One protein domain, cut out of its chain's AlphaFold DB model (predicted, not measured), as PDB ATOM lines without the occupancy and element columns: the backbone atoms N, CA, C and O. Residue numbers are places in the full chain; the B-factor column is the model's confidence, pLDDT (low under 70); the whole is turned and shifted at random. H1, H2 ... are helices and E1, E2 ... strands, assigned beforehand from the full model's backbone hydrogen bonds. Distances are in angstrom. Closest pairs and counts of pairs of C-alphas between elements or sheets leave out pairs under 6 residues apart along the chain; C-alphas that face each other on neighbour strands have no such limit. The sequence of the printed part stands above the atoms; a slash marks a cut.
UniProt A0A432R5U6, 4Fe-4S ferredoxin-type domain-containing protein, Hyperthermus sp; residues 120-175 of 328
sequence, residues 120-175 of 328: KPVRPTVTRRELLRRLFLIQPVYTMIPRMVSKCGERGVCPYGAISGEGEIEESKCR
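AT A GLANCE: This is residues 120 to 175 of the 328 residues of the protein "4Fe-4S ferredoxin-type domain-containing protein" of Hyperthermus sp (UniProt A0A432R5U6). Little regular structure: a two-stranded ladder, E1 and E2, closes a loop that holds the short helix H1 towards one end, and a long stretch without named elements, residues 144 to 175, runs to the other end and folds back. Residues 131 to 137 stick out. The printed part has 56 residues, with E1, H1 and E2 in chain order, 12 residues in named elements, class mixed. It is loose, with a radius of gyration of the C-alphas of 13.6 A and spans of 40 by 20 by 14 A, only just a rod.

IN THESE COORDINATES: E1, residues 120 to 122, begins at C-alpha 120 (28.409, 26.798, -8.780). E2 is residues 141 to 143. H1, residues 128 to 133, measures 8.7 A and ends at C-alpha 133 (36.289, 7.135, -22.535).

HOW THE PARTS SIT: E1 and E2 are antiparallel at 130 degrees. N 122 and O 141 are within hydrogen-bond range at 2.9 A. A tight link joins E1 to H1. In H1 every O i to N i+4 pair is within hydrogen-bond range.

THE WHOLE: The two farthest C-alphas, of Leu 135 and Gly 153, are 40.8 A apart. The printed part has no cut. H1 to E2 is a short link. Residues 124 to 125, 134 to 139 and 165 to 166 have pLDDT under 70.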
ATOM      1  N   LYS A 120      28.503  26.837  -7.316       88.25
ATOM      2  CA  LYS A 120      28.409  26.798  -8.780       88.25
ATOM      3  C   LYS A 120      28.770  25.423  -9.337       88.25
ATOM      4  O   LYS A 120      29.740  24.825  -8.865       88.25
ATOM      5  N   PRO A 121      28.084  24.941 -10.384       87.75
ATOM      6  CA  PRO A 121      28.514  23.759 -11.116       87.75
ATOM      7  C   PRO A 121      29.796  24.071 -11.901       87.75
ATOM      8  O   PRO A 121      29.802  24.904 -12.808       87.75
ATOM      9  N   VAL A 122      30.894  23.387 -11.578       83.06
ATOM     10  CA  VAL A 122      32.182  23.540 -12.263       83.06
ATOM     11  C   VAL A 122      32.492  22.271 -13.041       83.06
ATOM     12  O   VAL A 122      32.553  21.175 -12.482       83.06
ATOM     13  N   ARG A 123      32.738  22.408 -14.347       76.75
ATOM     14  CA  ARG A 123      33.200  21.279 -15.160       76.75
ATOM     15  C   ARG A 123      34.637  20.932 -14.774       76.75
ATOM     16  O   ARG A 123      35.518  21.782 -14.921       76.75
ATOM     17  N   PRO A 124      34.910  19.710 -14.297       69.44
ATOM     18  CA  PRO A 124      36.267  19.341 -13.949       69.44
ATOM     19  C   PRO A 124      37.148  19.280 -15.196       69.44
ATOM     20  O   PRO A 124      36.744  18.790 -16.249       69.44
ATOM     21  N   THR A 125      38.391  19.739 -15.062       69.38
ATOM     22  CA  THR A 125      39.431  19.485 -16.060       69.38
ATOM     23  C   THR A 125      39.658  17.979 -16.174       69.38
ATOM     24  O   THR A 125      40.069  17.346 -15.202       69.38
ATOM     25  N   VAL A 126      39.396  17.409 -17.347       70.44
ATOM     26  CA  VAL A 126      39.624  15.988 -17.640       70.44
ATOM     27  C   VAL A 126      40.774  15.813 -18.621       70.44
ATOM     28  O   VAL A 126      41.058  16.688 -19.442       70.44
ATOM     29  N   THR A 127      41.432  14.659 -18.574       74.31
ATOM     30  CA  THR A 127      42.435  14.315 -19.587       74.31
ATOM     31  C   THR A 127      41.764  13.967 -20.920       74.31
ATOM     32  O   THR A 127      40.628  13.492 -20.957       74.31
ATOM     33  N   ARG A 128      42.482  14.124 -22.044       73.94
ATOM     34  CA  ARG A 128      41.987  13.720 -23.379       73.94
ATOM     35  C   ARG A 128      41.542  12.250 -23.412       73.94
ATOM     36  O   ARG A 128      40.550  11.922 -24.051       73.94
ATOM     37  N   ARG A 129      42.253  11.373 -22.693       76.06
ATOM     38  CA  ARG A 129      41.926   9.942 -22.566       76.06
ATOM     39  C   ARG A 129      40.579   9.713 -21.878       76.06
ATOM     40  O   ARG A 129      39.860   8.782 -22.221       76.06
ATOM     41  N   GLU A 130      40.253  10.549 -20.909       70.88
ATOM     42  CA  GLU A 130      39.052  10.441 -20.084       70.88
ATOM     43  C   GLU A 130      37.830  11.026 -20.789       70.88
ATOM     44  O   GLU A 130      36.766  10.413 -20.776       70.88
ATOM     45  N   LEU A 131      38.028  12.118 -21.532       72.44
ATOM     46  CA  LEU A 131      37.030  12.684 -22.440       72.44
ATOM     47  C   LEU A 131      36.606  11.681 -23.530       72.44
ATOM     48  O   LEU A 131      35.423  11.556 -23.825       72.44
ATOM     49  N   LEU A 132      37.564  10.922 -24.077       73.75
ATOM     50  CA  LEU A 132      37.304   9.879 -25.078       73.75
ATOM     51  C   LEU A 132      36.645   8.620 -24.489       73.75
ATOM     52  O   LEU A 132      35.894   7.951 -25.191       73.75
ATOM     53  N   ARG A 133      36.906   8.290 -23.216       71.94
ATOM     54  CA  ARG A 133      36.289   7.135 -22.535       71.94
ATOM     55  C   ARG A 133      34.862   7.402 -22.063       71.94
ATOM     56  O   ARG A 133      34.069   6.471 -22.033       71.94
ATOM     57  N   ARG A 134      34.547   8.640 -21.671       63.56
ATOM     58  CA  ARG A 134      33.256   9.002 -21.061       63.56
ATOM     59  C   ARG A 134      32.231   9.593 -22.040       63.56
ATOM     60  O   ARG A 134      31.225  10.108 -21.571       63.56
ATOM     61  N   LEU A 135      32.480   9.536 -23.360       55.66
ATOM     62  CA  LEU A 135      31.536   9.913 -24.435       55.66
ATOM     63  C   LEU A 135      30.633  11.114 -24.055       55.66
ATOM     64  O   LEU A 135      29.415  11.007 -24.026       55.66
ATOM     65  N   PHE A 136      31.253  12.260 -23.741       54.12
ATOM     66  CA  PHE A 136      30.608  13.552 -23.423       54.12
ATOM     67  C   PHE A 136      29.876  13.711 -22.070       54.12
ATOM     68  O   PHE A 136      29.511  14.839 -21.741       54.12
ATOM     69  N   LEU A 137      29.747  12.681 -21.228       62.47
ATOM     70  CA  LEU A 137      29.077  12.784 -19.917       62.47
ATOM     71  C   LEU A 137      30.061  13.090 -18.775       62.47
ATOM     72  O   LEU A 137      30.258  12.300 -17.852       62.47
ATOM     73  N   ILE A 138      30.731  14.240 -18.839       63.91
ATOM     74  CA  ILE A 138      31.505  14.741 -17.694       63.91
ATOM     75  C   ILE A 138      30.586  15.650 -16.894       63.91
ATOM     76  O   ILE A 138      30.418  16.822 -17.235       63.91
ATOM     77  N   GLN A 139      29.987  15.085 -15.850       66.38
ATOM     78  CA  GLN A 139      29.078  15.831 -14.993       66.38
ATOM     79  C   GLN A 139      29.821  16.952 -14.246       66.38
ATOM     80  O   GLN A 139      30.998  16.792 -13.880       66.38
ATOM     81  N   PRO A 140      29.185  18.124 -14.080       70.56
ATOM     82  CA  PRO A 140      29.756  19.211 -13.305       70.56
ATOM     83  C   PRO A 140      29.817  18.835 -11.823       70.56
ATOM     84  O   PRO A 140      28.934  18.165 -11.304       70.56
ATOM     85  N   VAL A 141      30.842  19.318 -11.125       81.88
ATOM     86  CA  VAL A 141      30.949  19.195  -9.668       81.88
ATOM     87  C   VAL A 141      30.616  20.539  -9.050       81.88
ATOM     88  O   VAL A 141      31.239  21.551  -9.391       81.88
ATOM     89  N   TYR A 142      29.654  20.564  -8.129       86.69
ATOM     90  CA  TYR A 142      29.343  21.792  -7.411       86.69
ATOM     91  C   TYR A 142      30.536  22.209  -6.563       86.69
ATOM     92  O   TYR A 142      31.128  21.436  -5.806       86.69
ATOM     93  N   THR A 143      30.924  23.463  -6.724       87.75
ATOM     94  CA  THR A 143      32.090  24.040  -6.083       87.75
ATOM     95  C   THR A 143      31.722  25.423  -5.591       87.75
ATOM     96  O   THR A 143      31.207  26.259  -6.332       87.75
ATOM     97  N   MET A 144      32.021  25.686  -4.328       89.06
ATOM     98  CA  MET A 144      31.947  27.040  -3.813       89.06
ATOM     99  C   MET A 144      33.132  27.843  -4.346       89.06
ATOM    100  O   MET A 144      34.290  27.455  -4.163       89.06
ATOM    101  N   ILE A 145      32.843  28.962  -5.002       89.50
ATOM    102  CA  ILE A 145      33.858  29.884  -5.507       89.50
ATOM    103  C   ILE A 145      34.004  31.024  -4.492       89.50
ATOM    104  O   ILE A 145      33.002  31.660  -4.165       89.50
ATOM    105  N   PRO A 146      35.212  31.285  -3.961       89.00
ATOM    106  CA  PRO A 146      35.406  32.359  -2.996       89.00
ATOM    107  C   PRO A 146      35.091  33.705  -3.644       89.00
ATOM    108  O   PRO A 146      35.448  33.956  -4.795       89.00
ATOM    109  N   ARG A 147      34.440  34.598  -2.897       87.94
ATOM    110  CA  ARG A 147      34.148  35.945  -3.384       87.94
ATOM    111  C   ARG A 147      35.356  36.840  -3.154       87.94
ATOM    112  O   ARG A 147      35.710  37.122  -2.013       87.94
ATOM    113  N   MET A 148      35.962  37.295  -4.242       87.44
ATOM    114  CA  MET A 148      37.079  38.229  -4.193       87.44
ATOM    115  C   MET A 148      36.583  39.676  -4.046       87.44
ATOM    116  O   MET A 148      35.593  40.070  -4.663       87.44
ATOM    117  N   VAL A 149      37.281  40.451  -3.222       88.75
ATOM    118  CA  VAL A 149      36.991  41.856  -2.889       88.75
ATOM    119  C   VAL A 149      38.121  42.780  -3.338       88.75
ATOM    120  O   VAL A 149      37.877  43.918  -3.726       88.75
ATOM    121  N   SER A 150      39.360  42.288  -3.304       87.62
ATOM    122  CA  SER A 150      40.557  43.005  -3.742       87.62
ATOM    123  C   SER A 150      41.597  42.020  -4.290       87.62
ATOM    124  O   SER A 150      41.407  40.806  -4.211       87.62
ATOM    125  N   LYS A 151      42.690  42.516  -4.877       86.44
ATOM    126  CA  LYS A 151      43.756  41.653  -5.405       86.44
ATOM    127  C   LYS A 151      44.574  41.051  -4.260       86.44
ATOM    128  O   LYS A 151      45.057  41.782  -3.402       86.44
ATOM    129  N   CYS A 152      44.786  39.739  -4.306       82.00
ATOM    130  CA  CYS A 152      45.704  39.037  -3.411       82.00
ATOM    131  C   CYS A 152      47.130  39.187  -3.960       82.00
ATOM    132  O   CYS A 152      47.437  38.710  -5.052       82.00
ATOM    133  N   GLY A 153      47.982  39.920  -3.238       71.44
ATOM    134  CA  GLY A 153      49.364  40.208  -3.649       71.44
ATOM    135  C   GLY A 153      50.323  39.021  -3.502       71.44
ATOM    136  O   GLY A 153      51.455  39.075  -3.983       71.44
ATOM    137  N   GLU A 154      49.879  37.945  -2.857       75.12
ATOM    138  CA  GLU A 154      50.683  36.759  -2.598       75.12
ATOM    139  C   GLU A 154      50.594  35.762  -3.762       75.12
ATOM    140  O   GLU A 154      49.534  35.234  -4.111       75.12
ATOM    141  N   ARG A 155      51.742  35.478  -4.386       71.50
ATOM    142  CA  ARG A 155      51.841  34.415  -5.393       71.50
ATOM    143  C   ARG A 155      51.761  33.052  -4.708       71.50
ATOM    144  O   ARG A 155      52.350  32.853  -3.656       71.50
ATOM    145  N   GLY A 156      51.093  32.093  -5.348       75.31
ATOM    146  CA  GLY A 156      51.054  30.704  -4.871       75.31
ATOM    147  C   GLY A 156      49.958  30.387  -3.852       75.31
ATOM    148  O   GLY A 156      49.836  29.234  -3.463       75.31
ATOM    149  N   VAL A 157      49.099  31.350  -3.502       85.94
ATOM    150  CA  VAL A 157      47.978  31.169  -2.554       85.94
ATOM    151  C   VAL A 157      46.993  30.077  -2.977       85.94
ATOM    152  O   VAL A 157      46.351  29.445  -2.141       85.94
ATOM    153  N   CYS A 158      46.839  29.844  -4.282       90.56
ATOM    154  CA  CYS A 158      46.063  28.720  -4.787       90.56
ATOM    155  C   CYS A 158      46.998  27.602  -5.277       90.56
ATOM    156  O   CYS A 158      47.592  27.756  -6.350       90.56
ATOM    157  N   PRO A 159      47.036  26.428  -4.618       90.50
ATOM    158  CA  PRO A 159      47.876  25.300  -5.042       90.50
ATOM    159  C   PRO A 159      47.417  24.654  -6.363       90.50
ATOM    160  O   PRO A 159      48.062  23.741  -6.882       90.50
ATOM    161  N   TYR A 160      46.292  25.116  -6.912       90.94
ATOM    162  CA  TYR A 160      45.716  24.667  -8.180       90.94
ATOM    163  C   TYR A 160      45.834  25.708  -9.298       90.94
ATOM    164  O   TYR A 160      45.350  25.464 -10.401       90.94
ATOM    165  N   GLY A 161      46.450  26.864  -9.027       89.19
ATOM    166  CA  GLY A 161      46.602  27.932 -10.016       89.19
ATOM    167  C   GLY A 161      45.273  28.536 -10.478       89.19
ATOM    168  O   GLY A 161      45.180  28.980 -11.616       89.19
ATOM    169  N   ALA A 162      44.242  28.518  -9.624       89.88
ATOM    170  CA  ALA A 162      42.937  29.108  -9.930       89.88
ATOM    171  C   ALA A 162      42.897  30.631  -9.732       89.88
ATOM    172  O   ALA A 162      41.914  31.249 -10.108       89.88
ATOM    173  N   ILE A 163      43.926  31.232  -9.128       88.31
ATOM    174  CA  ILE A 163      44.041  32.685  -8.952       88.31
ATOM    175  C   ILE A 163      45.128  33.172  -9.907       88.31
ATOM    176  O   ILE A 163      46.284  32.755  -9.785       88.31
ATOM    177  N   SER A 164      44.758  34.016 -10.869       77.56
ATOM    178  CA  SER A 164      45.704  34.631 -11.800       77.56
ATOM    179  C   SER A 164      46.501  35.750 -11.116       77.56
ATOM    180  O   SER A 164      46.053  36.344 -10.135       77.56
ATOM    181  N   GLY A 165      47.679  36.087 -11.655       65.69
ATOM    182  CA  GLY A 165      48.483  37.214 -11.156       65.69
ATOM    183  C   GLY A 165      47.808  38.582 -11.318       65.69
ATOM    184  O   GLY A 165      48.218  39.549 -10.681       65.69
ATOM    185  N   GLU A 166      46.761  38.663 -12.141       67.25
ATOM    186  CA  GLU A 166      45.951  39.869 -12.338       67.25
ATOM    187  C   GLU A 166      44.817  39.992 -11.310       67.25
ATOM    188  O   GLU A 166      44.220  41.067 -11.188       67.25
ATOM    189  N   GLY A 167      44.598  38.941 -10.510       70.75
ATOM    190  CA  GLY A 167      43.550  38.867  -9.503       70.75
ATOM    191  C   GLY A 167      42.212  38.440 -10.091       70.75
ATOM    192  O   GLY A 167      41.201  39.022  -9.745       70.75
ATOM    193  N   GLU A 168      42.178  37.457 -10.985       82.75
ATOM    194  CA  GLU A 168      40.931  36.825 -11.431       82.75
ATOM    195  C   GLU A 168      40.879  35.369 -10.961       82.75
ATOM    196  O   GLU A 168      41.911  34.694 -10.885       82.75
ATOM    197  N   ILE A 169      39.677  34.883 -10.634       87.88
ATOM    198  CA  ILE A 169      39.465  33.478 -10.279       87.88
ATOM    199  C   ILE A 169      39.057  32.710 -11.533       87.88
ATOM    200  O   ILE A 169      37.957  32.881 -12.054       87.88
ATOM    201  N   GLU A 170      39.915  31.800 -11.975       88.94
ATOM    202  CA  GLU A 170      39.588  30.843 -13.022       88.94
ATOM    203  C   GLU A 170      38.722  29.719 -12.430       88.94
ATOM    204  O   GLU A 170      39.221  28.737 -11.871       88.94
ATOM    205  N   GLU A 171      37.396  29.878 -12.533       88.12
ATOM    206  CA  GLU A 171      36.405  28.985 -11.911       88.12
ATOM    207  C   GLU A 171      36.626  27.506 -12.276       88.12
ATOM    208  O   GLU A 171      36.500  26.640 -11.414       88.12
ATOM    209  N   SER A 172      37.058  27.212 -13.510       84.44
ATOM    210  CA  SER A 172      37.333  25.851 -14.007       84.44
ATOM    211  C   SER A 172      38.489  25.136 -13.289       84.44
ATOM    212  O   SER A 172      38.533  23.901 -13.246       84.44
ATOM    213  N   LYS A 173      39.431  25.896 -12.718       87.69
ATOM    214  CA  LYS A 173      40.562  25.379 -11.933       87.69
ATOM    215  C   LYS A 173      40.276  25.378 -10.436       87.69
ATOM    216  O   LYS A 173      40.976  24.696  -9.681       87.69
ATOM    217  N   CYS A 174      39.267  26.124  -9.989       89.56
ATOM    218  CA  CYS A 174      38.923  26.214  -8.582       89.56
ATOM    219  C   CYS A 174      38.381  24.872  -8.075       89.56
ATOM    220  O   CYS A 174      37.517  24.247  -8.683       89.56
ATOM    221  N   ARG A 175      38.911  24.413  -6.938       88.94
ATOM    222  CA  ARG A 175      38.479  23.168  -6.279       88.94
ATOM    223  C   ARG A 175      37.601  23.415  -5.052       88.94
ATOM    224  O   ARG A 175      37.218  22.453  -4.397       88.94
TER     225      ARG A 175